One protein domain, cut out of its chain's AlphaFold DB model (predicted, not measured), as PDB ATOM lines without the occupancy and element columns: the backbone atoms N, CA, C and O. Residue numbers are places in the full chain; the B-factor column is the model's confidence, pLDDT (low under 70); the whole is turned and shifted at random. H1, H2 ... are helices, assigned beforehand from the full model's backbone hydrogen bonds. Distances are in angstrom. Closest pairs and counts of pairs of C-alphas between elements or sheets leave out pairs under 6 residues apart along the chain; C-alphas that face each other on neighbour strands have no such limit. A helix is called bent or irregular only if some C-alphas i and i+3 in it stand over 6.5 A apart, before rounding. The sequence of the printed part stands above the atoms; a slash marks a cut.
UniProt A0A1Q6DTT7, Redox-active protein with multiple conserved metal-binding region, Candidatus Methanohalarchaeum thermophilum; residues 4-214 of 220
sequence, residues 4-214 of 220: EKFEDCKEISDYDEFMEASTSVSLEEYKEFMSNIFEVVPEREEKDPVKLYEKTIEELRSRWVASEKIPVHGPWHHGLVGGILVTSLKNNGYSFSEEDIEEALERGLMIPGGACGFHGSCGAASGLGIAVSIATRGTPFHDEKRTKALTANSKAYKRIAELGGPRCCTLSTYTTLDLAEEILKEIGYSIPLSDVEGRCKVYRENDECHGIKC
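This is residues 4 to 214 of the 220 residues of the protein "Redox-active protein with multiple conserved metal-binding region" of Candidatus Methanohalarchaeum thermophilum (UniProt A0A1Q6DTT7). What does one see first? The domain is an up-and-down bundle of five helices in which H6 and H9 lie side by side at the core, H7 and H11 each pack on both of them, and H10 packs on H9 and H11; H5 packs on H6 with residues 49 to 53. At one end of the printed part residues 4 to 10, which hold H1, stick out as a small arm, and at the other end residues 187 to 214 stay on the outside with no named element. What is it made of? The printed part has 211 residues with eleven named helices, H1 to H11 in order along the chain, and no named strand; its class is all helix, with 127 residues in the helices. It is compact, with a radius of gyration of the C-alphas of 16.5 A and spans of 46 by 45 by 34 A.

Where do the first residues lead? H1, residues 4 to 8, touches no helix. H2, residues 13 to 22, and H3, residues 27 to 34, only just touch, with 3 pairs of C-alphas within 8 A, the closest those of Glu 20 and Leu 27 at 6.7 A; they are about perpendicular at 81 degrees. H3 and H4, residues 36 to 40, meet only through their link. What comes next? H4 touches H5, residues 49 to 63, at residues 56 to 60 of H5 alone, the closest C-alphas being those of Val 40 and Thr 56, 6.4 A apart. With residues 49 to 53 alone H5 touches H6, residues 76 to 91, at a steep tilt of 53 degrees, opposite ways, the closest C-alphas being those of Pro 49 and Ser 88 at 5.5 A. How is the bundle put together? H6 and H7, residues 98 to 109, form a helical hairpin at a shallow tilt of 23 degrees, with the C-alphas of Gly 79 and Gly 108 closest at 3.9 A. H8, residues 115 to 118, is close to but not clearly touching H9, residues 123 to 135, while H9 touches H6 at His 78 and Gly 123, whose C-alphas are closest at 4.0 A. H10, residues 143 to 163, forms hairpins with H9, closest at C-alphas 129 and 149, 4.4 A, and with H11, residues 169 to 186, closest at C-alphas 156 and 176, 5.6 A. What do the backbones show? Every O i to N i+4 pair is within hydrogen-bond range in H1, H2, H3, H4, H5, H7 and H10, against 10 of 12 in H6, 7 of 9 in H9 and 12 of 14 in H11; H8 is too short for such a pair.

Where can the reader start? H1 begins at C-alpha 4, (193.825, 176.448, 186.658), and H11 ends at C-alpha 186, (192.124, 187.237, 143.176). Which helices are long? From first to last C-alpha H10 measures 30.8 A, H11 25.5 A, H6 21.3 A and H5 20.8 A. Do any depart from a straight run? H6 has a kink of 30 degrees near residue 83 and H11 one of 36 degrees near residue 179. Both are only just irregular: C-alphas 78 and 81, and C-alphas 178 and 181, are 6.6 A apart.

How far does it reach? The two C-alphas farthest apart, those of Glu 4 and Asp 195, are 49.4 A apart. Is the printed part whole? It has no cut; the link from H5 to H6, residues 64 to 75, is long. Where is the model less sure? The mean pLDDT of the printed part is 91.3, and residues 10 to 16 and 18 to 24 are under 70.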
ATOM      1  N   GLU A   4     193.999 177.860 187.027       84.56
ATOM      2  CA  GLU A   4     193.825 176.448 186.658       84.56
ATOM      3  C   GLU A   4     192.770 176.288 185.554       84.56
ATOM      4  O   GLU A   4     193.049 175.766 184.485       84.56
ATOM      5  N   LYS A   5     191.614 176.939 185.734       81.50
ATOM      6  CA  LYS A   5     190.545 176.976 184.730       81.50
ATOM      7  C   LYS A   5     190.970 177.637 183.409       81.50
ATOM      8  O   LYS A   5     190.353 177.383 182.384       81.50
ATOM      9  N   PHE A   6     191.962 178.532 183.420       80.38
ATOM     10  CA  PHE A   6     192.508 179.097 182.183       80.38
ATOM     11  C   PHE A   6     193.364 178.085 181.424       80.38
ATOM     12  O   PHE A   6     193.300 178.057 180.199       80.38
ATOM     13  N   GLU A   7     194.157 177.288 182.140       81.00
ATOM     14  CA  GLU A   7     194.951 176.219 181.535       81.00
ATOM     15  C   GLU A   7     194.054 175.106 180.991       81.00
ATOM     16  O   GLU A   7     194.258 174.688 179.857       81.00
ATOM     17  N   ASP A   8     192.979 174.754 181.700       77.88
ATOM     18  CA  ASP A   8     191.974 173.807 181.197       77.88
ATOM     19  C   ASP A   8     191.363 174.271 179.864       77.88
ATOM     20  O   ASP A   8     191.083 173.464 178.990       77.88
ATOM     21  N   CYS A   9     191.185 175.582 179.653       74.38
ATOM     22  CA  CYS A   9     190.675 176.112 178.381       74.38
ATOM     23  C   CYS A   9     191.656 175.969 177.201       74.38
ATOM     24  O   CYS A   9     191.256 176.230 176.064       74.38
ATOM     25  N   LYS A  10     192.930 175.643 177.449       69.12
ATOM     26  CA  LYS A  10     193.926 175.399 176.392       69.12
ATOM     27  C   LYS A  10     193.929 173.945 175.927       69.12
ATOM     28  O   LYS A  10     194.305 173.690 174.788       69.12
ATOM     29  N   GLU A  11     193.482 173.032 176.781       67.69
ATOM     30  CA  GLU A  11     193.290 171.623 176.463       67.69
ATOM     31  C   GLU A  11     191.876 171.445 175.902       67.69
ATOM     32  O   GLU A  11     190.880 171.564 176.611       67.69
ATOM     33  N   ILE A  12     191.752 171.207 174.599       61.56
ATOM     34  CA  ILE A  12     190.435 171.057 173.971       61.56
ATOM     35  C   ILE A  12     190.045 169.579 174.039       61.56
ATOM     36  O   ILE A  12     190.104 168.863 173.043       61.56
ATOM     37  N   SER A  13     189.699 169.117 175.247       59.38
ATOM     38  CA  SER A  13     189.400 167.703 175.521       59.38
ATOM     39  C   SER A  13     188.004 167.275 175.071       59.38
ATOM     40  O   SER A  13     187.808 166.103 174.771       59.38
ATOM     41  N   ASP A  14     187.053 168.207 174.924       62.81
ATOM     42  CA  ASP A  14     185.652 167.885 174.603       62.81
ATOM     43  C   ASP A  14     185.498 167.070 173.308       62.81
ATOM     44  O   ASP A  14     184.603 166.232 173.204       62.81
ATOM     45  N   TYR A  15     186.355 167.295 172.302       66.12
ATOM     46  CA  TYR A  15     186.315 166.505 171.070       66.12
ATOM     47  C   TYR A  15     186.963 165.136 171.225       66.12
ATOM     48  O   TYR A  15     186.431 164.162 170.704       66.12
ATOM     49  N   ASP A  16     188.103 165.071 171.903       68.12
ATOM     50  CA  ASP A  16     188.833 163.827 172.121       68.12
ATOM     51  C   ASP A  16     187.986 162.877 172.985       68.12
ATOM     52  O   ASP A  16     187.747 161.740 172.586       68.12
ATOM     53  N   GLU A  17     187.392 163.385 174.068       71.19
ATOM     54  CA  GLU A  17     186.412 162.672 174.899       71.19
ATOM     55  C   GLU A  17     185.165 162.269 174.096       71.19
ATOM     56  O   GLU A  17     184.694 161.132 174.183       71.19
ATOM     57  N   PHE A  18     184.633 163.176 173.265       69.31
ATOM     58  CA  PHE A  18     183.515 162.863 172.375       69.31
ATOM     59  C   PHE A  18     183.870 161.743 171.390       69.31
ATOM     60  O   PHE A  18     183.047 160.860 171.155       69.31
ATOM     61  N   MET A  19     185.068 161.758 170.805       67.19
ATOM     62  CA  MET A  19     185.515 160.760 169.835       67.19
ATOM     63  C   MET A  19     185.791 159.406 170.479       67.19
ATOM     64  O   MET A  19     185.386 158.399 169.902       67.19
ATOM     65  N   GLU A  20     186.402 159.360 171.662       69.81
ATOM     66  CA  GLU A  20     186.552 158.113 172.426       69.81
ATOM     67  C   GLU A  20     185.195 157.508 172.781       69.81
ATOM     68  O   GLU A  20     185.000 156.300 172.670       69.81
ATOM     69  N   ALA A  21     184.220 158.342 173.152       69.25
ATOM     70  CA  ALA A  21     182.869 157.878 173.450       69.25
ATOM     71  C   ALA A  21     182.080 157.453 172.196       69.25
ATOM     72  O   ALA A  21     181.169 156.630 172.293       69.25
ATOM     73  N   SER A  22     182.399 158.027 171.030       62.47
ATOM     74  CA  SER A  22     181.619 157.865 169.791       62.47
ATOM     75  C   SER A  22     182.241 156.904 168.779       62.47
ATOM     76  O   SER A  22     181.588 156.557 167.795       62.47
ATOM     77  N   THR A  23     183.494 156.486 168.970       65.50
ATOM     78  CA  THR A  23     184.215 155.610 168.038       65.50
ATOM     79  C   THR A  23     184.807 154.401 168.750       65.50
ATOM     80  O   THR A  23     185.041 154.410 169.950       65.50
ATOM     81  N   SER A  24     185.045 153.323 168.004       67.62
ATOM     82  CA  SER A  24     185.704 152.114 168.520       67.62
ATOM     83  C   SER A  24     187.233 152.161 168.376       67.62
ATOM     84  O   SER A  24     187.862 151.108 168.357       67.62
ATOM     85  N   VAL A  25     187.813 153.355 168.207       71.75
ATOM     86  CA  VAL A  25     189.240 153.580 167.923       71.75
ATOM     87  C   VAL A  25     189.845 154.369 169.078       71.75
ATOM     88  O   VAL A  25     189.240 155.342 169.527       71.75
ATOM     89  N   SER A  26     191.024 153.973 169.560       76.62
ATOM     90  CA  SER A  26     191.700 154.727 170.622       76.62
ATOM     91  C   SER A  26     192.274 156.053 170.102       76.62
ATOM     92  O   SER A  26     192.655 156.162 168.933       76.62
ATOM     93  N   LEU A  27     192.394 157.068 170.970       74.62
ATOM     94  CA  LEU A  27     193.041 158.334 170.593       74.62
ATOM     95  C   LEU A  27     194.495 158.152 170.158       74.62
ATOM     96  O   LEU A  27     194.977 158.935 169.346       74.62
ATOM     97  N   GLU A  28     195.193 157.147 170.686       79.06
ATOM     98  CA  GLU A  28     196.586 156.880 170.328       79.06
ATOM     99  C   GLU A  28     196.701 156.392 168.881       79.06
ATOM    100  O   GLU A  28     197.404 157.006 168.083       79.06
ATOM    101  N   GLU A  29     195.926 155.370 168.504       78.50
ATOM    102  CA  GLU A  29     195.868 154.873 167.119       78.50
ATOM    103  C   GLU A  29     195.420 155.977 166.153       78.50
ATOM    104  O   GLU A  29     195.925 156.103 165.035       78.50
ATOM    105  N   TYR A  30     194.483 156.812 166.604       74.56
ATOM    106  CA  TYR A  30     194.023 157.965 165.851       74.56
ATOM    107  C   TYR A  30     195.161 158.974 165.619       74.56
ATOM    108  O   TYR A  30     195.380 159.403 164.487       74.56
ATOM    109  N   LYS A  31     195.904 159.350 166.667       77.81
ATOM    110  CA  LYS A  31     197.030 160.299 166.593       77.81
ATOM    111  C   LYS A  31     198.186 159.757 165.758       77.81
ATOM    112  O   LYS A  31     198.738 160.503 164.951       77.81
ATOM    113  N   GLU A  32     198.510 158.473 165.887       82.75
ATOM    114  CA  GLU A  32     199.515 157.819 165.048       82.75
ATOM    115  C   GLU A  32     199.110 157.895 163.573       82.75
ATOM    116  O   GLU A  32     199.895 158.333 162.730       82.75
ATOM    117  N   PHE A  33     197.847 157.595 163.257       84.81
ATOM    118  CA  PHE A  33     197.346 157.703 161.891       84.81
ATOM    119  C   PHE A  33     197.436 159.129 161.330       84.81
ATOM    120  O   PHE A  33     197.797 159.302 160.165       84.81
ATOM    121  N   MET A  34     197.163 160.153 162.143       83.19
ATOM    122  CA  MET A  34     197.226 161.558 161.721       83.19
ATOM    123  C   MET A  34     198.603 161.962 161.179       83.19
ATOM    124  O   MET A  34     198.664 162.823 160.304       83.19
ATOM    125  N   SER A  35     199.689 161.328 161.634       87.75
ATOM    126  CA  SER A  35     201.041 161.605 161.128       87.75
ATOM    127  C   SER A  35     201.194 161.313 159.629       87.75
ATOM    128  O   SER A  35     201.937 162.012 158.944       87.75
ATOM    129  N   ASN A  36     200.405 160.378 159.082       91.94
ATOM    130  CA  ASN A  36     200.448 160.023 157.662       91.94
ATOM    131  C   ASN A  36     200.134 161.208 156.744       91.94
ATOM    132  O   ASN A  36     200.583 161.214 155.603       91.94
ATOM    133  N   ILE A  37     199.380 162.221 157.194       93.44
ATOM    134  CA  ILE A  37     199.069 163.367 156.324       93.44
ATOM    135  C   ILE A  37     200.323 164.183 155.985       93.44
ATOM    136  O   ILE A  37     200.379 164.766 154.905       93.44
ATOM    137  N   PHE A  38     201.312 164.204 156.883       95.06
ATOM    138  CA  PHE A  38     202.582 164.905 156.688       95.06
ATOM    139  C   PHE A  38     203.505 164.182 155.711       95.06
ATOM    140  O   PHE A  38     204.354 164.816 155.104       95.06
ATOM    141  N   GLU A  39     203.308 162.882 155.504       95.44
ATOM    142  CA  GLU A  39     204.016 162.117 154.477       95.44
ATOM    143  C   GLU A  39     203.254 162.164 153.144       95.44
ATOM    144  O   GLU A  39     203.788 162.553 152.109       95.44
ATOM    145  N   VAL A  40     201.957 161.846 153.173       96.88
ATOM    146  CA  VAL A  40     201.152 161.644 151.961       96.88
ATOM    147  C   VAL A  40     200.923 162.941 151.186       96.88
ATOM    148  O   VAL A  40     200.903 162.918 149.955       96.88
ATOM    149  N   VAL A  41     200.681 164.068 151.866       97.62
ATOM    150  CA  VAL A  41     200.318 165.326 151.188       97.62
ATOM    151  C   VAL A  41     201.501 165.943 150.430       97.62
ATOM    152  O   VAL A  41     201.290 166.306 149.269       97.62
ATOM    153  N   PRO A  42     202.717 166.069 151.003       96.88
ATOM    154  CA  PRO A  42     203.867 166.618 150.278       96.88
ATOM    155  C   PRO A  42     204.324 165.779 149.077       96.88
ATOM    156  O   PRO A  42     204.834 166.350 148.113       96.88
ATOM    157  N   GLU A  43     204.103 164.461 149.103       96.88
ATOM    158  CA  GLU A  43     204.469 163.535 148.018       96.88
ATOM    159  C   GLU A  43     203.502 163.558 146.820       96.88
ATOM    160  O   GLU A  43     203.789 162.975 145.771       96.88
ATOM    161  N   ARG A  44     202.339 164.218 146.931       97.81
ATOM    162  CA  ARG A  44     201.384 164.304 145.815       97.81
ATOM    163  C   ARG A  44     201.909 165.179 144.683       97.81
ATOM    164  O   ARG A  44     202.366 166.296 144.902       97.81
ATOM    165  N   GLU A  45     201.686 164.738 143.447       97.94
ATOM    166  CA  GLU A  45     202.088 165.462 142.230       97.94
ATOM    167  C   GLU A  45     200.915 166.143 141.504       97.94
ATOM    168  O   GLU A  45     201.106 166.885 140.533       97.94
ATOM    169  N   GLU A  46     199.671 165.905 141.935       98.69
ATOM    170  CA  GLU A  46     198.502 166.500 141.297       98.69
ATOM    171  C   GLU A  46     198.556 168.032 141.335       98.69
ATOM    172  O   GLU A  46     198.765 168.653 142.373       98.69
ATOM    173  N   LYS A  47     198.301 168.662 140.187       98.62
ATOM    174  CA  LYS A  47     198.158 170.123 140.092       98.62
ATOM    175  C   LYS A  47     196.774 170.610 140.498       98.62
ATOM    176  O   LYS A  47     196.622 171.740 140.941       98.62
ATOM    177  N   ASP A  48     195.770 169.776 140.288       98.62
ATOM    178  CA  ASP A  48     194.370 170.072 140.561       98.62
ATOM    179  C   ASP A  48     194.051 169.696 142.012       98.62
ATOM    180  O   ASP A  48     194.203 168.521 142.364       98.62
ATOM    181  N   PRO A  49     193.621 170.647 142.858       98.38
ATOM    182  CA  PRO A  49     193.456 170.404 144.284       98.38
ATOM    183  C   PRO A  49     192.331 169.404 144.584       98.38
ATOM    184  O   PRO A  49     192.401 168.701 145.589       98.38
ATOM    185  N   VAL A  50     191.321 169.276 143.714       98.12
ATOM    186  CA  VAL A  50     190.241 168.290 143.881       98.12
ATOM    187  C   VAL A  50     190.787 166.884 143.668       98.12
ATOM    188  O   VAL A  50     190.542 165.991 144.477       98.12
ATOM    189  N   LYS A  51     191.581 166.683 142.610       98.44
ATOM    190  CA  LYS A  51     192.227 165.388 142.350       98.44
ATOM    191  C   LYS A  51     193.262 165.052 143.420       98.44
ATOM    192  O   LYS A  51     193.327 163.899 143.838       98.44
ATOM    193  N   LEU A  52     194.026 166.050 143.865       98.50
ATOM    194  CA  LEU A  52     194.992 165.913 144.953       98.50
ATOM    195  C   LEU A  52     194.287 165.423 146.220       98.50
ATOM    196  O   LEU A  52     194.663 164.386 146.753       98.50
ATOM    197  N   TYR A  53     193.206 166.092 146.640       97.31
ATOM    198  CA  TYR A  53     192.388 165.668 147.780       97.31
ATOM    199  C   TYR A  53     191.910 164.219 147.650       97.31
ATOM    200  O   TYR A  53     192.103 163.421 148.563       97.31
ATOM    201  N   GLU A  54     191.298 163.870 146.516       96.25
ATOM    202  CA  GLU A  54     190.747 162.530 146.296       96.25
ATOM    203  C   GLU A  54     191.825 161.451 146.383       96.25
ATOM    204  O   GLU A  54     191.611 160.420 147.019       96.25
ATOM    205  N   LYS A  55     192.994 161.702 145.792       97.31
ATOM    206  CA  LYS A  55     194.123 160.773 145.816       97.31
ATOM    207  C   LYS A  55     194.765 160.663 147.191       97.31
ATOM    208  O   LYS A  55     195.092 159.557 147.608       97.31
ATOM    209  N   THR A  56     194.875 161.773 147.915       96.00
ATOM    210  CA  THR A  56     195.298 161.772 149.316       96.00
ATOM    211  C   THR A  56     194.345 160.949 150.173       96.00
ATOM    212  O   THR A  56     194.798 160.133 150.965       96.00
ATOM    213  N   ILE A  57     193.028 161.105 150.010       92.81
ATOM    214  CA  ILE A  57     192.053 160.301 150.755       92.81
ATOM    215  C   ILE A  57     192.150 158.822 150.373       92.81
ATOM    216  O   ILE A  57     192.113 157.981 151.264       92.81
ATOM    217  N   GLU A  58     192.288 158.484 149.090       93.19
ATOM    218  CA  GLU A  58     192.488 157.097 148.641       93.19
ATOM    219  C   GLU A  58     193.729 156.463 149.300       93.19
ATOM    220  O   GLU A  58     193.641 155.350 149.821       93.19
ATOM    221  N   GLU A  59     194.845 157.193 149.357       94.44
ATOM    222  CA  GLU A  59     196.078 156.743 150.011       94.44
ATOM    223  C   GLU A  59     195.903 156.597 151.529       94.44
ATOM    224  O   GLU A  59     196.147 155.521 152.074       94.44
ATOM    225  N   LEU A  60     195.396 157.629 152.216       91.62
ATOM    226  CA  LEU A  60     195.134 157.594 153.660       91.62
ATOM    227  C   LEU A  60     194.206 156.434 154.044       91.62
ATOM    228  O   LEU A  60     194.429 155.762 155.046       91.62
ATOM    229  N   ARG A  61     193.193 156.143 153.221       88.94
ATOM    230  CA  ARG A  61     192.300 154.993 153.418       88.94
ATOM    231  C   ARG A  61     193.036 153.658 153.344       88.94
ATOM    232  O   ARG A  61     192.713 152.768 154.120       88.94
ATOM    233  N   SER A  62     194.012 153.516 152.449       91.19
ATOM    234  CA  SER A  62     194.816 152.290 152.337       91.19
ATOM    235  C   SER A  62     195.757 152.069 153.527       91.19
ATOM    236  O   SER A  62     196.088 150.928 153.841       91.19
ATOM    237  N   ARG A  63     196.142 153.153 154.211       91.25
ATOM    238  CA  ARG A  63     196.994 153.136 155.408       91.25
ATOM    239  C   ARG A  63     196.205 152.981 156.712       91.25
ATOM    240  O   ARG A  63     196.798 152.820 157.775       91.25
ATOM    241  N   TRP A  64     194.874 153.039 156.655       88.12
ATOM    242  CA  TRP A  64     194.019 152.898 157.830       88.12
ATOM    243  C   TRP A  64     193.930 151.437 158.273       88.12
ATOM    244  O   TRP A  64     193.402 150.589 157.556       88.12
ATOM    245  N   VAL A  65     194.414 151.158 159.483       84.81
ATOM    246  CA  VAL A  65     194.412 149.807 160.073       84.81
ATOM    247  C   VAL A  65     193.670 149.721 161.406       84.81
ATOM    248  O   VAL A  65     193.441 148.622 161.901       84.81
ATOM    249  N   ALA A  66     193.265 150.859 161.977       79.00
ATOM    250  CA  ALA A  66     192.679 150.917 163.316       79.00
ATOM    251  C   ALA A  66     191.241 150.363 163.389       79.00
ATOM    252  O   ALA A  66     190.749 150.028 164.462       79.00
ATOM    253  N   SER A  67     190.540 150.245 162.257       78.56
ATOM    254  CA  SER A  67     189.210 149.626 162.184       78.56
ATOM    255  C   SER A  67     188.870 149.186 160.754       78.56
ATOM    256  O   SER A  67     189.578 149.523 159.807       78.56
ATOM    257  N   GLU A  68     187.755 148.469 160.577       79.31
ATOM    258  CA  GLU A  68     187.291 148.009 159.253       79.31
ATOM    259  C   GLU A  68     186.998 149.167 158.283       79.31
ATOM    260  O   GLU A  68     187.170 149.032 157.071       79.31
ATOM    261  N   LYS A  69     186.554 150.316 158.805       76.94
ATOM    262  CA  LYS A  69     186.232 151.502 158.011       76.94
ATOM    263  C   LYS A  69     186.871 152.730 158.629       76.94
ATOM    264  O   LYS A  69     186.596 153.059 159.782       76.94
ATOM    265  N   ILE A  70     187.641 153.450 157.822       79.94
ATOM    266  CA  ILE A  70     188.067 154.798 158.178       79.94
ATOM    267  C   ILE A  70     186.823 155.665 158.445       79.94
ATOM    268  O   ILE A  70     185.853 155.609 157.675       79.94
ATOM    269  N   PRO A  71     186.792 156.460 159.523       80.06
ATOM    270  CA  PRO A  71     185.664 157.350 159.733       80.06
ATOM    271  C   PRO A  71     185.553 158.343 158.567       80.06
ATOM    272  O   PRO A  71     186.553 158.767 157.993       80.06
ATOM    273  N   VAL A  72     184.335 158.728 158.178       82.56
ATOM    274  CA  VAL A  72     184.148 159.751 157.128       82.56
ATOM    275  C   VAL A  72     184.544 161.138 157.639       82.56
ATOM    276  O   VAL A  72     185.027 161.979 156.879       82.56
ATOM    277  N   HIS A  73     184.370 161.375 158.938       83.44
ATOM    278  CA  HIS A  73     184.678 162.640 159.598       83.44
ATOM    279  C   HIS A  73     185.899 162.484 160.499       83.44
ATOM    280  O   HIS A  73     186.050 161.466 161.163       83.44
ATOM    281  N   GLY A  74     186.720 163.525 160.596       74.50
ATOM    282  CA  GLY A  74     187.839 163.551 161.537       74.50
ATOM    283  C   GLY A  74     188.746 164.763 161.323       74.50
ATOM    284  O   GLY A  74     188.761 165.304 160.208       74.50
ATOM    285  N   PRO A  75     189.493 165.213 162.351       71.44
ATOM    286  CA  PRO A  75     190.407 166.348 162.260       71.44
ATOM    287  C   PRO A  75     191.503 166.238 161.195       71.44
ATOM    288  O   PRO A  75     192.061 167.275 160.853       71.44
ATOM    289  N   TRP A  76     191.772 165.077 160.571       77.00
ATOM    290  CA  TRP A  76     192.663 165.056 159.393       77.00
ATOM    291  C   TRP A  76     192.140 165.986 158.298       77.00
ATOM    292  O   TRP A  76     192.912 166.730 157.704       77.00
ATOM    293  N   HIS A  77     190.821 166.075 158.109       80.25
ATOM    294  CA  HIS A  77     190.226 167.018 157.161       80.25
ATOM    295  C   HIS A  77     190.501 168.494 157.498       80.25
ATOM    296  O   HIS A  77     190.405 169.336 156.607       80.25
ATOM    297  N   HIS A  78     190.828 168.822 158.754       83.81
ATOM    298  CA  HIS A  78     191.132 170.192 159.173       83.81
ATOM    299  C   HIS A  78     192.514 170.631 158.681       83.81
ATOM    300  O   HIS A  78     192.650 171.743 158.177       83.81
ATOM    301  N   GLY A  79     193.508 169.736 158.751       84.00
ATOM    302  CA  GLY A  79     194.834 169.943 158.162       84.00
ATOM    303  C   GLY A  79     194.813 169.909 156.633       84.00
ATOM    304  O   GLY A  79     195.432 170.743 155.974       84.00
ATOM    305  N   LEU A  80     194.048 168.973 156.061       94.25
ATOM    306  CA  LEU A  80     194.131 168.632 154.642       94.25
ATOM    307  C   LEU A  80     193.901 169.812 153.693       94.25
ATOM    308  O   LEU A  80     194.695 169.980 152.780       94.25
ATOM    309  N   VAL A  81     192.855 170.630 153.863       96.75
ATOM    310  CA  VAL A  81     192.532 171.670 152.859       96.75
ATOM    311  C   VAL A  81     193.667 172.685 152.694       96.75
ATOM    312  O   VAL A  81     194.009 173.027 151.565       96.75
ATOM    313  N   GLY A  82     194.274 173.131 153.799       97.50
ATOM    314  CA  GLY A  82     195.417 174.045 153.752       97.50
ATOM    315  C   GLY A  82     196.604 173.421 153.020       97.50
ATOM    316  O   GLY A  82     197.086 173.994 152.042       97.50
ATOM    317  N   GLY A  83     197.012 172.220 153.445       98.19
ATOM    318  CA  GLY A  83     198.108 171.476 152.817       98.19
ATOM    319  C   GLY A  83     197.865 171.209 151.332       98.19
ATOM    320  O   GLY A  83     198.705 171.536 150.510       98.19
ATOM    321  N   ILE A  84     196.677 170.722 150.961       98.62
ATOM    322  CA  ILE A  84     196.287 170.427 149.573       98.62
ATOM    323  C   ILE A  84     196.411 171.657 148.676       98.62
ATOM    324  O   ILE A  84     196.923 171.553 147.561       98.62
ATOM    325  N   LEU A  85     195.943 172.821 149.135       98.69
ATOM    326  CA  LEU A  85     196.013 174.047 148.343       98.69
ATOM    327  C   LEU A  85     197.459 174.528 148.182       98.69
ATOM    328  O   LEU A  85     197.846 174.903 147.077       98.69
ATOM    329  N   VAL A  86     198.276 174.473 149.239       98.75
ATOM    330  CA  VAL A  86     199.698 174.850 149.159       98.75
ATOM    331  C   VAL A  86     200.488 173.868 148.283       98.75
ATOM    332  O   VAL A  86     201.244 174.306 147.415       98.75
ATOM    333  N   THR A  87     200.246 172.559 148.401       98.81
ATOM    334  CA  THR A  87     200.834 171.544 147.513       98.81
ATOM    335  C   THR A  87     200.401 171.756 146.064       98.81
ATOM    336  O   THR A  87     201.233 171.732 145.161       98.81
ATOM    337  N   SER A  88     199.120 172.043 145.810       98.75
ATOM    338  CA  SER A  88     198.633 172.365 144.463       98.75
ATOM    339  C   SER A  88     199.352 173.591 143.889       98.75
ATOM    340  O   SER A  88     199.783 173.561 142.735       98.75
ATOM    341  N   LEU A  89     199.574 174.646 144.682       98.81
ATOM    342  CA  LEU A  89     200.352 175.810 144.250       98.81
ATOM    343  C   LEU A  89     201.803 175.434 143.899       98.81
ATOM    344  O   LEU A  89     202.266 175.796 142.813       98.81
ATOM    345  N   LYS A  90     202.494 174.664 144.754       98.75
ATOM    346  CA  LYS A  90     203.841 174.119 144.475       98.75
ATOM    347  C   LYS A  90     203.854 173.347 143.150       98.75
ATOM    348  O   LYS A  90     204.648 173.649 142.259       98.75
ATOM    349  N   ASN A  91     202.918 172.418 142.967       98.75
ATOM    350  CA  ASN A  91     202.829 171.553 141.785       98.75
ATOM    351  C   ASN A  91     202.507 172.325 140.494       98.75
ATOM    352  O   ASN A  91     202.846 171.885 139.391       98.75
ATOM    353  N   ASN A  92     201.892 173.506 140.601       98.62
ATOM    354  CA  ASN A  92     201.682 174.420 139.477       98.62
ATOM    355  C   ASN A  92     202.900 175.307 139.154       98.62
ATOM    356  O   ASN A  92     202.832 176.110 138.225       98.62
ATOM    357  N   GLY A  93     204.030 175.124 139.841       98.25
ATOM    358  CA  GLY A  93     205.286 175.824 139.566       98.25
ATOM    359  C   GLY A  93     205.444 177.149 140.312       98.25
ATOM    360  O   GLY A  93     206.353 177.918 139.997       98.25
ATOM    361  N   TYR A  94     204.581 177.432 141.291       98.56
ATOM    362  CA  TYR A  94     204.785 178.555 142.199       98.56
ATOM    363  C   TYR A  94     205.825 178.208 143.272       98.56
ATOM    364  O   TYR A  94     206.027 177.047 143.620       98.56
ATOM    365  N   SER A  95     206.494 179.232 143.803       97.62
ATOM    366  CA  SER A  95     207.600 179.073 144.753       97.62
ATOM    367  C   SER A  95     207.102 178.788 146.175       97.62
ATOM    368  O   SER A  95     207.090 179.687 147.018       97.62
ATOM    369  N   PHE A  96     206.717 177.538 146.419       98.50
ATOM    370  CA  PHE A  96     206.359 176.999 147.732       98.50
ATOM    371  C   PHE A  96     207.258 175.812 148.075       98.50
ATOM    372  O   PHE A  96     207.584 175.010 147.195       98.50
ATOM    373  N   SER A  97     207.678 175.724 149.332       98.12
ATOM    374  CA  SER A  97     208.532 174.643 149.824       98.12
ATOM    375  C   SER A  97     207.723 173.540 150.514       98.12
ATOM    376  O   SER A  97     206.498 173.623 150.612       98.12
ATOM    377  N   GLU A  98     208.390 172.475 150.954       97.50
ATOM    378  CA  GLU A  98     207.741 171.430 151.758       97.50
ATOM    379  C   GLU A  98     207.409 171.942 153.157       97.50
ATOM    380  O   GLU A  98     206.321 171.668 153.651       97.50
ATOM    381  N   GLU A  99     208.245 172.817 153.714       98.25
ATOM    382  CA  GLU A  99     207.980 173.485 154.990       98.25
ATOM    383  C   GLU A  99     206.714 174.357 154.930       98.25
ATOM    384  O   GLU A  99     205.981 174.448 155.910       98.25
ATOM    385  N   ASP A 100     206.399 174.960 153.776       98.62
ATOM    386  CA  ASP A 100     205.138 175.695 153.593       98.62
ATOM    387  C   ASP A 100     203.913 174.768 153.642       98.62
ATOM    388  O   ASP A 100     202.842 175.165 154.108       98.62
ATOM    389  N   ILE A 101     204.052 173.543 153.125       98.56
ATOM    390  CA  ILE A 101     202.992 172.527 153.135       98.56
ATOM    391  C   ILE A 101     202.808 172.007 154.561       98.56
ATOM    392  O   ILE A 101     201.677 171.958 155.045       98.56
ATOM    393  N   GLU A 102     203.905 171.668 155.240       97.88
ATOM    394  CA  GLU A 102     203.907 171.243 156.642       97.88
ATOM    395  C   GLU A 102     203.272 172.310 157.536       97.88
ATOM    396  O   GLU A 102     202.320 172.012 158.255       97.88
ATOM    397  N   GLU A 103     203.682 173.576 157.405       98.31
ATOM    398  CA  GLU A 103     203.097 174.689 158.157       98.31
ATOM    399  C   GLU A 103     201.580 174.813 157.906       98.31
ATOM    400  O   GLU A 103     200.806 175.112 158.823       98.31
ATOM    401  N   ALA A 104     201.113 174.577 156.675       97.94
ATOM    402  CA  ALA A 104     199.686 174.596 156.359       97.94
ATOM    403  C   ALA A 104     198.917 173.469 157.063       97.94
ATOM    404  O   ALA A 104     197.821 173.708 157.585       97.94
ATOM    405  N   LEU A 105     199.488 172.262 157.078       96.81
ATOM    406  CA  LEU A 105     198.929 171.097 157.761       96.81
ATOM    407  C   LEU A 105     198.874 171.340 159.273       96.81
ATOM    408  O   LEU A 105     197.797 171.226 159.858       96.81
ATOM    409  N   GLU A 106     199.984 171.759 159.885       95.06
ATOM    410  CA  GLU A 106     200.072 172.079 161.316       95.06
ATOM    411  C   GLU A 106     199.028 173.120 161.723       95.06
ATOM    412  O   GLU A 106     198.259 172.914 162.665       95.06
ATOM    413  N   ARG A 107     198.931 174.224 160.967       95.81
ATOM    414  CA  ARG A 107     197.943 175.277 161.235       95.81
ATOM    415  C   ARG A 107     196.506 174.785 161.151       95.81
ATOM    416  O   ARG A 107     195.671 175.242 161.930       95.81
ATOM    417  N   GLY A 108     196.207 173.874 160.229       93.38
ATOM    418  CA  GLY A 108     194.880 173.273 160.131       93.38
ATOM    419  C   GLY A 108     194.593 172.296 161.272       93.38
ATOM    420  O   GLY A 108     193.475 172.274 161.781       93.38
ATOM    421  N   LEU A 109     195.595 171.542 161.733       89.94
ATOM    422  CA  LEU A 109     195.465 170.628 162.874       89.94
ATOM    423  C   LEU A 109     195.313 171.337 164.222       89.94
ATOM    424  O   LEU A 109     194.730 170.765 165.137       89.94
ATOM    425  N   MET A 110     195.739 172.599 164.336       89.50
ATOM    426  CA  MET A 110     195.419 173.438 165.500       89.50
ATOM    427  C   MET A 110     193.917 173.754 165.624       89.50
ATOM    428  O   MET A 110     193.479 174.283 166.647       89.50
ATOM    429  N   ILE A 111     193.108 173.464 164.598       89.19
ATOM    430  CA  ILE A 111     191.658 173.655 164.649       89.19
ATOM    431  C   ILE A 111     191.027 172.444 165.332       89.19
ATOM    432  O   ILE A 111     191.101 171.336 164.788       89.19
ATOM    433  N   PRO A 112     190.317 172.642 166.453       84.88
ATOM    434  CA  PRO A 112     189.805 171.530 167.233       84.88
ATOM    435  C   PRO A 112     188.858 170.666 166.426       84.88
ATOM    436  O   PRO A 112     188.039 171.176 165.651       84.88
ATOM    437  N   GLY A 113     188.911 169.358 166.646       83.00
ATOM    438  CA  GLY A 113     187.868 168.480 166.149       83.00
ATOM    439  C   GLY A 113     186.488 168.967 166.609       83.00
ATOM    440  O   GLY A 113     186.327 169.557 167.675       83.00
ATOM    441  N   GLY A 114     185.472 168.818 165.760       85.12
ATOM    442  CA  GLY A 114     184.117 169.266 166.101       85.12
ATOM    443  C   GLY A 114     183.929 170.789 166.172       85.12
ATOM    444  O   GLY A 114     182.791 171.232 166.321       85.12
ATOM    445  N   ALA A 115     184.970 171.607 165.958       88.69
ATOM    446  CA  ALA A 115     184.879 173.071 165.995       88.69
ATOM    447  C   ALA A 115     183.802 173.648 165.060       88.69
ATOM    448  O   ALA A 115     183.237 174.698 165.354       88.69
ATOM    449  N   CYS A 116     183.443 172.954 163.974       90.88
ATOM    450  CA  CYS A 116     182.306 173.332 163.126       90.88
ATOM    451  C   CYS A 116     180.967 173.425 163.884       90.88
ATOM    452  O   CYS A 116     180.179 174.316 163.584       90.88
ATOM    453  N   GLY A 117     180.726 172.546 164.861       88.56
ATOM    454  CA  GLY A 117     179.513 172.533 165.679       88.56
ATOM    455  C   GLY A 117     179.671 173.298 166.991       88.56
ATOM    456  O   GLY A 117     178.774 174.045 167.368       88.56
ATOM    457  N   PHE A 118     180.818 173.160 167.662       86.69
ATOM    458  CA  PHE A 118     181.038 173.784 168.973       86.69
ATOM    459  C   PHE A 118     181.450 175.257 168.883       86.69
ATOM    460  O   PHE A 118     181.042 176.064 169.711       86.69
ATOM    461  N   HIS A 119     182.255 175.625 167.881       89.31
ATOM    462  CA  HIS A 119     182.842 176.967 167.742       89.31
ATOM    463  C   HIS A 119     182.350 177.710 166.487       89.31
ATOM    464  O   HIS A 119     182.803 178.820 166.209       89.31
ATOM    465  N   GLY A 120     181.495 177.085 165.669       91.88
ATOM    466  CA  GLY A 120     181.115 177.604 164.351       91.88
ATOM    467  C   GLY A 120     182.289 177.718 163.367       91.88
ATOM    468  O   GLY A 120     182.199 178.447 162.384       91.88
ATOM    469  N   SER A 121     183.397 177.019 163.631       92.00
ATOM    470  CA  SER A 121     184.670 177.151 162.915       92.00
ATOM    471  C   SER A 121     185.074 175.830 162.252       92.00
ATOM    472  O   SER A 121     185.844 175.039 162.784       92.00
ATOM    473  N   CYS A 122     184.503 175.549 161.084       94.88
ATOM    474  CA  CYS A 122     184.896 174.445 160.204       94.88
ATOM    475  C   CYS A 122     186.378 174.496 159.783       94.88
ATOM    476  O   CYS A 122     186.840 175.476 159.192       94.88
ATOM    477  N   GLY A 123     187.091 173.385 160.007       94.12
ATOM    478  CA  GLY A 123     188.494 173.231 159.617       94.12
ATOM    479  C   GLY A 123     188.733 173.334 158.111       94.12
ATOM    480  O   GLY A 123     189.679 173.991 157.696       94.12
ATOM    481  N   ALA A 124     187.835 172.787 157.283       95.31
ATOM    482  CA  ALA A 124     187.957 172.886 155.828       95.31
ATOM    483  C   ALA A 124     187.925 174.350 155.350       95.31
ATOM    484  O   ALA A 124     188.845 174.775 154.660       95.31
ATOM    485  N   ALA A 125     186.934 175.140 155.788       97.00
ATOM    486  CA  ALA A 125     186.849 176.569 155.456       97.00
ATOM    487  C   ALA A 125     188.082 177.345 155.931       97.00
ATOM    488  O   ALA A 125     188.682 178.104 155.169       97.00
ATOM    489  N   SER A 126     188.503 177.095 157.174       97.50
ATOM    490  CA  SER A 126     189.707 177.713 157.730       97.50
ATOM    491  C   SER A 126     190.966 177.366 156.948       97.50
ATOM    492  O   SER A 126     191.827 178.232 156.799       97.50
ATOM    493  N   GLY A 127     191.050 176.155 156.392       97.31
ATOM    494  CA  GLY A 127     192.138 175.719 155.521       97.31
ATOM    495  C   GLY A 127     192.364 176.649 154.326       97.31
ATOM    496  O   GLY A 127     193.511 176.928 153.988       97.31
ATOM    497  N   LEU A 128     191.306 177.229 153.747       98.25
ATOM    498  CA  LEU A 128     191.449 178.227 152.681       98.25
ATOM    499  C   LEU A 128     192.064 179.535 153.193       98.25
ATOM    500  O   LEU A 128     192.963 180.089 152.562       98.25
ATOM    501  N   GLY A 129     191.622 180.019 154.355       98.31
ATOM    502  CA  GLY A 129     192.232 181.187 154.997       98.31
ATOM    503  C   GLY A 129     193.708 180.959 155.345       98.31
ATOM    504  O   GLY A 129     194.535 181.849 155.139       98.31
ATOM    505  N   ILE A 130     194.048 179.756 155.818       98.56
ATOM    506  CA  ILE A 130     195.426 179.328 156.098       98.56
ATOM    507  C   ILE A 130     196.259 179.344 154.814       98.56
ATOM    508  O   ILE A 130     197.303 179.998 154.791       98.56
ATOM    509  N   ALA A 131     195.774 178.718 153.739       98.50
ATOM    510  CA  ALA A 131     196.462 178.694 152.449       98.50
ATOM    511  C   ALA A 131     196.702 180.112 151.906       98.50
ATOM    512  O   ALA A 131     197.818 180.437 151.506       98.50
ATOM    513  N   VAL A 132     195.705 181.004 151.976       98.62
ATOM    514  CA  VAL A 132     195.859 182.417 151.583       98.62
ATOM    515  C   VAL A 132     196.870 183.147 152.471       98.62
ATOM    516  O   VAL A 132     197.671 183.946 151.978       98.62
ATOM    517  N   SER A 133     196.876 182.886 153.781       98.62
ATOM    518  CA  SER A 133     197.862 183.472 154.693       98.62
ATOM    519  C   SER A 133     199.286 183.030 154.353       98.62
ATOM    520  O   SER A 133     200.188 183.864 154.401       98.62
ATOM    521  N   ILE A 134     199.497 181.757 154.014       98.56
ATOM    522  CA  ILE A 134     200.809 181.226 153.614       98.56
ATOM    523  C   ILE A 134     201.214 181.811 152.263       98.56
ATOM    524  O   ILE A 134     202.279 182.417 152.152       98.56
ATOM    525  N   ALA A 135     200.320 181.759 151.272       98.50
ATOM    526  CA  ALA A 135     200.544 182.286 149.929       98.50
ATOM    527  C   ALA A 135     200.945 183.764 149.925       98.50
ATOM    528  O   ALA A 135     201.862 184.179 149.222       98.50
ATOM    529  N   THR A 136     200.314 184.571 150.775       98.19
ATOM    530  CA  THR A 136     200.620 186.004 150.874       98.19
ATOM    531  C   THR A 136     201.764 186.329 151.838       98.19
ATOM    532  O   THR A 136     202.155 187.497 151.943       98.19
ATOM    533  N   ARG A 137     202.313 185.341 152.562       97.75
ATOM    534  CA  ARG A 137     203.231 185.552 153.698       97.75
ATOM    535  C   ARG A 137     202.639 186.552 154.701       97.75
ATOM    536  O   ARG A 137     203.260 187.556 155.061       97.75
ATOM    537  N   GLY A 138     201.365 186.351 155.025       96.81
ATOM    538  CA  GLY A 138     200.577 187.177 155.930       96.81
ATOM    539  C   GLY A 138     200.829 186.832 157.394       96.81
ATOM    540  O   GLY A 138     201.093 185.686 157.746       96.81
ATOM    541  N   THR A 139     200.711 187.840 158.255       95.56
ATOM    542  CA  THR A 139     200.740 187.690 159.718       95.56
ATOM    543  C   THR A 139     199.670 188.599 160.329       95.56
ATOM    544  O   THR A 139     199.140 189.462 159.619       95.56
ATOM    545  N   PRO A 140     199.371 188.485 161.637       96.44
ATOM    546  CA  PRO A 140     198.403 189.361 162.297       96.44
ATOM    547  C   PRO A 140     198.697 190.866 162.179       96.44
ATOM    548  O   PRO A 140     197.788 191.670 162.350       96.44
ATOM    549  N   PHE A 141     199.940 191.244 161.865       97.44
ATOM    550  CA  PHE A 141     200.385 192.636 161.761       97.44
ATOM    551  C   PHE A 141     200.298 193.217 160.341       97.44
ATOM    552  O   PHE A 141     200.569 194.399 160.146       97.44
ATOM    553  N   HIS A 142     199.930 192.410 159.342       98.19
ATOM    554  CA  HIS A 142     199.808 192.852 157.953       98.19
ATOM    555  C   HIS A 142     198.352 193.149 157.598       98.19
ATOM    556  O   HIS A 142     197.575 192.215 157.419       98.19
ATOM    557  N   ASP A 143     198.003 194.422 157.421       97.75
ATOM    558  CA  ASP A 143     196.630 194.871 157.144       97.75
ATOM    559  C   ASP A 143     195.985 194.154 155.939       97.75
ATOM    560  O   ASP A 143     195.050 193.359 156.085       97.75
ATOM    561  N   GLU A 144     196.547 194.340 154.742       98.12
ATOM    562  CA  GLU A 144     195.969 193.804 153.506       98.12
ATOM    563  C   GLU A 144     195.987 192.266 153.463       98.12
ATOM    564  O   GLU A 144     194.989 191.623 153.132       98.12
ATOM    565  N   LYS A 145     197.118 191.650 153.832       98.31
ATOM    566  CA  LYS A 145     197.302 190.190 153.765       98.31
ATOM    567  C   LYS A 145     196.389 189.459 154.748       98.31
ATOM    568  O   LYS A 145     195.760 188.464 154.390       98.31
ATOM    569  N   ARG A 146     196.270 189.977 155.977       98.06
ATOM    570  CA  ARG A 146     195.346 189.444 156.985       98.06
ATOM    571  C   ARG A 146     193.902 189.587 156.518       98.06
ATOM    572  O   ARG A 146     193.127 188.643 156.655       98.06
ATOM    573  N   THR A 147     193.548 190.735 155.940       98.44
ATOM    574  CA  THR A 147     192.203 190.977 155.404       98.44
ATOM    575  C   THR A 147     191.852 189.985 154.296       98.44
ATOM    576  O   THR A 147     190.762 189.413 154.323       98.44
ATOM    577  N   LYS A 148     192.782 189.699 153.376       98.50
ATOM    578  CA  LYS A 148     192.608 188.676 152.329       98.50
ATOM    579  C   LYS A 148     192.339 187.288 152.916       98.50
ATOM    580  O   LYS A 148     191.346 186.661 152.552       98.50
ATOM    581  N   ALA A 149     193.155 186.842 153.874       98.38
ATOM    582  CA  ALA A 149     192.982 185.537 154.523       98.38
ATOM    583  C   ALA A 149     191.637 185.412 155.265       98.38
ATOM    584  O   ALA A 149     190.937 184.407 155.129       98.38
ATOM    585  N   LEU A 150     191.234 186.449 156.010       98.25
ATOM    586  CA  LEU A 150     189.945 186.468 156.710       98.25
ATOM    587  C   LEU A 150     188.756 186.493 155.746       98.25
ATOM    588  O   LEU A 150     187.759 185.814 155.985       98.25
ATOM    589  N   THR A 151     188.865 187.246 154.652       98.50
ATOM    590  CA  THR A 151     187.813 187.334 153.631       98.50
ATOM    591  C   THR A 151     187.612 185.991 152.939       98.50
ATOM    592  O   THR A 151     186.476 185.538 152.805       98.50
ATOM    593  N   ALA A 152     188.705 185.324 152.562       98.25
ATOM    594  CA  ALA A 152     188.677 183.987 151.982       98.25
ATOM    595  C   ALA A 152     187.960 182.985 152.902       98.25
ATOM    596  O   ALA A 152     187.024 182.305 152.481       98.25
ATOM    597  N   ASN A 153     188.333 182.975 154.185       96.25
ATOM    598  CA  ASN A 153     187.707 182.117 155.187       96.25
ATOM    599  C   ASN A 153     186.205 182.430 155.352       96.25
ATOM    600  O   ASN A 153     185.364 181.536 155.345       96.25
ATOM    601  N   SER A 154     185.841 183.716 155.422       98.25
ATOM    602  CA  SER A 154     184.444 184.155 155.540       98.25
ATOM    603  C   SER A 154     183.579 183.723 154.350       98.25
ATOM    604  O   SER A 154     182.458 183.253 154.556       98.25
ATOM    605  N   LYS A 155     184.095 183.830 153.117       98.56
ATOM    606  CA  LYS A 155     183.392 183.368 151.910       98.56
ATOM    607  C   LYS A 155     183.160 181.845 151.958       98.56
ATOM    608  O   LYS A 155     182.036 181.406 151.711       98.56
ATOM    609  N   ALA A 156     184.166 181.057 152.356       98.12
ATOM    610  CA  ALA A 156     184.028 179.603 152.505       98.12
ATOM    611  C   ALA A 156     183.003 179.226 153.586       98.12
ATOM    612  O   ALA A 156     182.112 178.411 153.340       98.12
ATOM    613  N   TYR A 157     183.062 179.875 154.754       97.88
ATOM    614  CA  TYR A 157     182.081 179.677 155.821       97.88
ATOM    615  C   TYR A 157     180.659 179.941 155.369       97.88
ATOM    616  O   TYR A 157     179.773 179.125 155.615       97.88
ATOM    617  N   LYS A 158     180.448 181.071 154.692       98.38
ATOM    618  CA  LYS A 158     179.136 181.439 154.176       98.38
ATOM    619  C   LYS A 158     178.605 180.362 153.230       98.38
ATOM    620  O   LYS A 158     177.476 179.916 153.407       98.38
ATOM    621  N   ARG A 159     179.428 179.904 152.281       97.69
ATOM    622  CA  ARG A 159     179.023 178.894 151.295       97.69
ATOM    623  C   ARG A 159     178.646 177.562 151.948       97.69
ATOM    624  O   ARG A 159     177.638 176.972 151.581       97.69
ATOM    625  N   ILE A 160     179.416 177.111 152.938       97.50
ATOM    626  CA  ILE A 160     179.109 175.885 153.691       97.50
ATOM    627  C   ILE A 160     177.830 176.061 154.519       97.50
ATOM    628  O   ILE A 160     176.970 175.184 154.517       97.50
ATOM    629  N   ALA A 161     177.673 177.198 155.201       97.19
ATOM    630  CA  ALA A 161     176.495 177.478 156.018       97.19
ATOM    631  C   ALA A 161     175.199 177.523 155.189       97.19
ATOM    632  O   ALA A 161     174.159 177.071 155.661       97.19
ATOM    633  N   GLU A 162     175.264 178.018 153.949       97.12
ATOM    634  CA  GLU A 162     174.137 178.026 153.007       97.12
ATOM    635  C   GLU A 162     173.699 176.617 152.576       97.12
ATOM    636  O   GLU A 162     172.515 176.406 152.314       97.12
ATOM    637  N   LEU A 163     174.620 175.646 152.526       96.19
ATOM    638  CA  LEU A 163     174.285 174.239 152.266       96.19
ATOM    639  C   LEU A 163     173.599 173.581 153.477       96.19
ATOM    640  O   LEU A 163     172.734 172.721 153.306       96.19
ATOM    641  N   GLY A 164     173.933 174.032 154.690       93.50
ATOM    642  CA  GLY A 164     173.303 173.609 155.939       93.50
ATOM    643  C   GLY A 164     173.517 172.129 156.278       93.50
ATOM    644  O   GLY A 164     174.425 171.478 155.772       93.50
ATOM    645  N   GLY A 165     172.660 171.597 157.155       91.69
ATOM    646  CA  GLY A 165     172.660 170.183 157.544       91.69
ATOM    647  C   GLY A 165     173.666 169.805 158.647       91.69
ATOM    648  O   GLY A 165     174.400 170.655 159.150       91.69
ATOM    649  N   PRO A 166     173.662 168.528 159.074       91.38
ATOM    650  CA  PRO A 166     174.628 167.996 160.038       91.38
ATOM    651  C   PRO A 166     176.055 167.968 159.465       91.38
ATOM    652  O   PRO A 166     176.265 168.154 158.264       91.38
ATOM    653  N   ARG A 167     177.046 167.710 160.330       90.75
ATOM    654  CA  ARG A 167     178.475 167.666 159.976       90.75
ATOM    655  C   ARG A 167     178.735 166.793 158.741       90.75
ATOM    656  O   ARG A 167     178.334 165.636 158.700       90.75
ATOM    657  N   CYS A 168     179.478 167.328 157.771       94.00
ATOM    658  CA  CYS A 168     180.016 166.561 156.647       94.00
ATOM    659  C   CYS A 168     181.355 167.146 156.180       94.00
ATOM    660  O   CYS A 168     181.388 168.150 155.465       94.00
ATOM    661  N   CYS A 169     182.467 166.520 156.584       93.62
ATOM    662  CA  CYS A 169     183.813 166.989 156.236       93.62
ATOM    663  C   CYS A 169     184.038 167.023 154.716       93.62
ATOM    664  O   CYS A 169     184.540 168.020 154.207       93.62
ATOM    665  N   THR A 170     183.585 166.001 153.982       94.44
ATOM    666  CA  THR A 170     183.712 165.939 152.516       94.44
ATOM    667  C   THR A 170     182.940 167.055 151.810       94.44
ATOM    668  O   THR A 170     183.473 167.670 150.889       94.44
ATOM    669  N   LEU A 171     181.714 167.371 152.254       96.12
ATOM    670  CA  LEU A 171     180.940 168.498 151.713       96.12
ATOM    671  C   LEU A 171     181.683 169.810 151.938       96.12
ATOM    672  O   LEU A 171     181.852 170.588 151.000       96.12
ATOM    673  N   SER A 172     182.154 170.048 153.160       96.94
ATOM    674  CA  SER A 172     182.895 171.263 153.487       96.94
ATOM    675  C   SER A 172     184.192 171.380 152.684       96.94
ATOM    676  O   SER A 172     184.508 172.466 152.200       96.94
ATOM    677  N   THR A 173     184.917 170.275 152.492       96.62
ATOM    678  CA  THR A 173     186.139 170.236 151.684       96.62
ATOM    679  C   THR A 173     185.851 170.545 150.221       96.62
ATOM    680  O   THR A 173     186.424 171.503 149.714       96.62
ATOM    681  N   TYR A 174     184.939 169.827 149.554       97.19
ATOM    682  CA  TYR A 174     184.627 170.110 148.147       97.19
ATOM    683  C   TYR A 174     184.134 171.541 147.943       97.19
ATOM    684  O   TYR A 174     184.618 172.220 147.048       97.19
ATOM    685  N   THR A 175     183.276 172.042 148.838       97.69
ATOM    686  CA  THR A 175     182.808 173.439 148.803       97.69
ATOM    687  C   THR A 175     183.952 174.438 148.894       97.69
ATOM    688  O   THR A 175     183.945 175.467 148.222       97.69
ATOM    689  N   THR A 176     184.936 174.151 149.744       98.00
ATOM    690  CA  THR A 176     186.072 175.048 149.936       98.00
ATOM    691  C   THR A 176     187.041 174.988 148.759       98.00
ATOM    692  O   THR A 176     187.534 176.031 148.341       98.00
ATOM    693  N   LEU A 177     187.305 173.797 148.211       97.88
ATOM    694  CA  LEU A 177     188.186 173.623 147.054       97.88
ATOM    695  C   LEU A 177     187.595 174.239 145.781       97.88
ATOM    696  O   LEU A 177     188.332 174.870 145.032       97.88
ATOM    697  N   ASP A 178     186.283 174.110 145.581       97.56
ATOM    698  CA  ASP A 178     185.554 174.738 144.471       97.56
ATOM    699  C   ASP A 178     185.694 176.269 144.498       97.56
ATOM    700  O   ASP A 178     186.028 176.902 143.501       97.56
ATOM    701  N   LEU A 179     185.564 176.867 145.686       97.75
ATOM    702  CA  LEU A 179     185.765 178.303 145.882       97.75
ATOM    703  C   LEU A 179     187.243 178.731 145.774       97.75
ATOM    704  O   LEU A 179     187.535 179.893 145.488       97.75
ATOM    705  N   ALA A 180     188.188 177.830 146.049       97.94
ATOM    706  CA  ALA A 180     189.594 178.188 146.195       97.94
ATOM    707  C   ALA A 180     190.218 178.728 144.901       97.94
ATOM    708  O   ALA A 180     191.074 179.605 144.990       97.94
ATOM    709  N   GLU A 181     189.799 178.251 143.722       96.25
ATOM    710  CA  GLU A 181     190.326 178.743 142.437       96.25
ATOM    711  C   GLU A 181     190.082 180.245 142.275       96.25
ATOM    712  O   GLU A 181     191.036 180.993 142.049       96.25
ATOM    713  N   GLU A 182     188.842 180.701 142.491       97.56
ATOM    714  CA  GLU A 182     188.473 182.117 142.385       97.56
ATOM    715  C   GLU A 182     189.298 182.968 143.360       97.56
ATOM    716  O   GLU A 182     189.880 183.987 142.985       97.56
ATOM    717  N   ILE A 183     189.405 182.521 144.613       98.44
ATOM    718  CA  ILE A 183     190.107 183.248 145.676       98.44
ATOM    719  C   ILE A 183     191.610 183.327 145.424       98.44
ATOM    720  O   ILE A 183     192.220 184.380 145.614       98.44
ATOM    721  N   LEU A 184     192.227 182.224 145.008       98.50
ATOM    722  CA  LEU A 184     193.652 182.192 144.697       98.50
ATOM    723  C   LEU A 184     193.959 183.073 143.482       98.50
ATOM    724  O   LEU A 184     194.961 183.793 143.480       98.50
ATOM    725  N   LYS A 185     193.050 183.119 142.507       98.12
ATOM    726  CA  LYS A 185     193.155 183.996 141.342       98.12
ATOM    727  C   LYS A 185     193.079 185.473 141.707       98.12
ATOM    728  O   LYS A 185     193.884 186.248 141.188       98.12
ATOM    729  N   GLU A 186     192.202 185.863 142.638       97.62
ATOM    730  CA  GLU A 186     192.124 187.237 143.176       97.62
ATOM    731  C   GLU A 186     193.466 187.717 143.767       97.62
ATOM    732  O   GLU A 186     193.754 188.916 143.764       97.62
ATOM    733  N   ILE A 187     194.307 186.799 144.256       97.25
ATOM    734  CA  ILE A 187     195.614 187.111 144.853       97.25
ATOM    735  C   ILE A 187     196.813 186.747 143.960       97.25
ATOM    736  O   ILE A 187     197.951 186.826 144.421       97.25
ATOM    737  N   GLY A 188     196.579 186.410 142.688       97.75
ATOM    738  CA  GLY A 188     197.630 186.241 141.678       97.75
ATOM    739  C   GLY A 188     198.100 184.806 141.422       97.75
ATOM    740  O   GLY A 188     199.105 184.623 140.735       97.75
ATOM    741  N   TYR A 189     197.388 183.796 141.921       98.31
ATOM    742  CA  TYR A 189     197.687 182.385 141.672       98.31
ATOM    743  C   TYR A 189     196.605 181.736 140.807       98.31
ATOM    744  O   TYR A 189     195.421 181.859 141.079       98.31
ATOM    745  N   SER A 190     196.995 181.023 139.756       97.69
ATOM    746  CA  SER A 190     196.080 180.272 138.894       97.69
ATOM    747  C   SER A 190     196.389 178.789 138.990       97.69
ATOM    748  O   SER A 190     197.511 178.362 138.728       97.69
ATOM    749  N   ILE A 191     195.376 178.011 139.353       97.50
ATOM    750  CA  ILE A 191     195.443 176.555 139.469       97.50
ATOM    751  C   ILE A 191     194.294 175.934 138.663       97.50
ATOM    752  O   ILE A 191     193.256 176.577 138.497       97.50
ATOM    753  N   PRO A 192     194.449 174.715 138.124       97.81
ATOM    754  CA  PRO A 192     193.340 174.006 137.500       97.81
ATOM    755  C   PRO A 192     192.328 173.569 138.563       97.81
ATOM    756  O   PRO A 192     192.719 173.235 139.679       97.81
ATOM    757  N   LEU A 193     191.050 173.504 138.194       97.12
ATOM    758  CA  LEU A 193     189.981 173.021 139.061       97.12
ATOM    759  C   LEU A 193     189.087 172.051 138.289       97.12
ATOM    760  O   LEU A 193     188.527 172.397 137.248       97.12
ATOM    761  N   SER A 194     188.970 170.825 138.790       97.12
ATOM    762  CA  SER A 194     187.970 169.880 138.306       97.12
ATOM    763  C   SER A 194     186.608 170.193 138.911       97.12
ATOM    764  O   SER A 194     186.519 170.472 140.102       97.12
ATOM    765  N   ASP A 195     185.557 170.035 138.109       94.88
ATOM    766  CA  ASP A 195     184.175 170.074 138.591       94.88
ATOM    767  C   ASP A 195     183.968 169.052 139.716       94.88
ATOM    768  O   ASP A 195     184.360 167.889 139.557       94.88
ATOM    769  N   VAL A 196     183.398 169.519 140.831       94.31
ATOM    770  CA  VAL A 196     183.119 168.777 142.070       94.31
ATOM    771  C   VAL A 196     181.698 168.217 142.141       94.31
ATOM    772  O   VAL A 196     181.431 167.367 143.000       94.31
ATOM    773  N   GLU A 197     180.784 168.653 141.272       94.31
ATOM    774  CA  GLU A 197     179.401 168.179 141.279       94.31
ATOM    775  C   GLU A 197     179.330 166.654 141.101       94.31
ATOM    776  O   GLU A 197     180.054 166.047 140.312       94.31
ATOM    777  N   GLY A 198     178.487 166.003 141.905       94.88
ATOM    778  CA  GLY A 198     178.292 164.551 141.846       94.88
ATOM    779  C   GLY A 198     179.516 163.671 142.158       94.88
ATOM    780  O   GLY A 198     179.450 162.462 141.948       94.88
ATOM    781  N   ARG A 199     180.638 164.210 142.656       94.94
ATOM    782  CA  ARG A 199     181.871 163.419 142.854       94.94
ATOM    783  C   ARG A 199     181.925 162.562 144.118       94.94
ATOM    784  O   ARG A 199     182.824 161.729 144.239       94.94
ATOM    785  N   CYS A 200     181.043 162.774 145.095       94.75
ATOM    786  CA  CYS A 200     181.199 162.167 146.416       94.75
ATOM    787  C   CYS A 200     181.130 160.635 146.348       94.75
ATOM    788  O   CYS A 200     180.092 160.061 146.031       94.75
ATOM    789  N   LYS A 201     182.230 159.969 146.719       92.50
ATOM    790  CA  LYS A 201     182.330 158.498 146.748       92.50
ATOM    791  C   LYS A 201     181.958 157.880 148.100       92.50
ATOM    792  O   LYS A 201     181.673 156.693 148.165       92.50
ATOM    793  N   VAL A 202     181.933 158.681 149.167       91.31
ATOM    794  CA  VAL A 202     181.779 158.213 150.562       91.31
ATOM    795  C   VAL A 202     180.358 158.386 151.103       91.31
ATOM    796  O   VAL A 202     180.105 158.207 152.290       91.31
ATOM    797  N   TYR A 203     179.398 158.738 150.244       92.88
ATOM    798  CA  TYR A 203     178.031 159.067 150.658       92.88
ATOM    799  C   TYR A 203     177.299 157.911 151.354       92.88
ATOM    800  O   TYR A 203     176.472 158.163 152.222       92.88
ATOM    801  N   ARG A 204     177.612 156.658 150.993       92.31
ATOM    802  CA  ARG A 204     177.029 155.447 151.601       92.31
ATOM    803  C   ARG A 204     177.648 155.090 152.953       92.31
ATOM    804  O   ARG A 204     177.109 154.243 153.651       92.31
ATOM    805  N   GLU A 205     178.789 155.687 153.280       89.88
ATOM    806  CA  GLU A 205     179.523 155.468 154.532       89.88
ATOM    807  C   GLU A 205     179.217 156.553 155.574       89.88
ATOM    808  O   GLU A 205     179.690 156.467 156.702       89.88
ATOM    809  N   ASN A 206     178.470 157.592 155.190       91.50
ATOM    810  CA  ASN A 206     178.141 158.723 156.041       91.50
ATOM    811  C   ASN A 206     176.684 158.625 156.510       91.50
ATOM    812  O   ASN A 206     175.773 158.943 155.743       91.50
ATOM    813  N   ASP A 207     176.469 158.240 157.766       89.69
ATOM    814  CA  ASP A 207     175.128 158.150 158.355       89.69
ATOM    815  C   ASP A 207     174.419 159.517 158.398       89.69
ATOM    816  O   ASP A 207     173.193 159.592 158.319       89.69
ATOM    817  N   GLU A 208     175.180 160.617 158.425       91.94
ATOM    818  CA  GLU A 208     174.657 161.983 158.351       91.94
ATOM    819  C   GLU A 208     174.619 162.553 156.920       91.94
ATOM    820  O   GLU A 208     174.625 163.773 156.732       91.94
ATOM    821  N   CYS A 209     174.605 161.711 155.882       94.81
ATOM    822  CA  CYS A 209     174.588 162.178 154.495       94.81
ATOM    823  C   CYS A 209     173.361 163.057 154.185       94.81
ATOM    824  O   CYS A 209     172.224 162.729 154.518       94.81
ATOM    825  N   HIS A 210     173.570 164.161 153.456       94.75
ATOM    826  CA  HIS A 210     172.476 165.065 153.063       94.75
ATOM    827  C   HIS A 210     171.715 164.592 151.807       94.75
ATOM    828  O   HIS A 210     170.744 165.233 151.395       94.75
ATOM    829  N   GLY A 211     172.154 163.491 151.184       94.94
ATOM    830  CA  GLY A 211     171.541 162.903 149.991       94.94
ATOM    831  C   GLY A 211     171.413 163.900 148.837       94.94
ATOM    832  O   GLY A 211     172.302 164.718 148.612       94.94
ATOM    833  N   ILE A 212     170.263 163.885 148.158       94.25
ATOM    834  CA  ILE A 212     169.953 164.731 146.988       94.25
ATOM    835  C   ILE A 212     170.071 166.248 147.232       94.25
ATOM    836  O   ILE A 212     170.130 167.021 146.277       94.25
ATOM    837  N   LYS A 213     170.094 166.697 148.497       93.69
ATOM    838  CA  LYS A 213     170.305 168.113 148.840       93.69
ATOM    839  C   LYS A 213     171.772 168.528 148.707       93.69
ATOM    840  O   LYS A 213     172.049 169.710 148.527       93.69
ATOM    841  N   CYS A 214     172.705 167.580 148.787       96.06
ATOM    842  CA  CYS A 214     174.129 167.842 148.622       96.06
ATOM    843  C   CYS A 214     174.467 168.020 147.131       96.06
ATOM    844  O   CYS A 214     174.135 167.147 146.327       96.06
TER     845      CYS A 214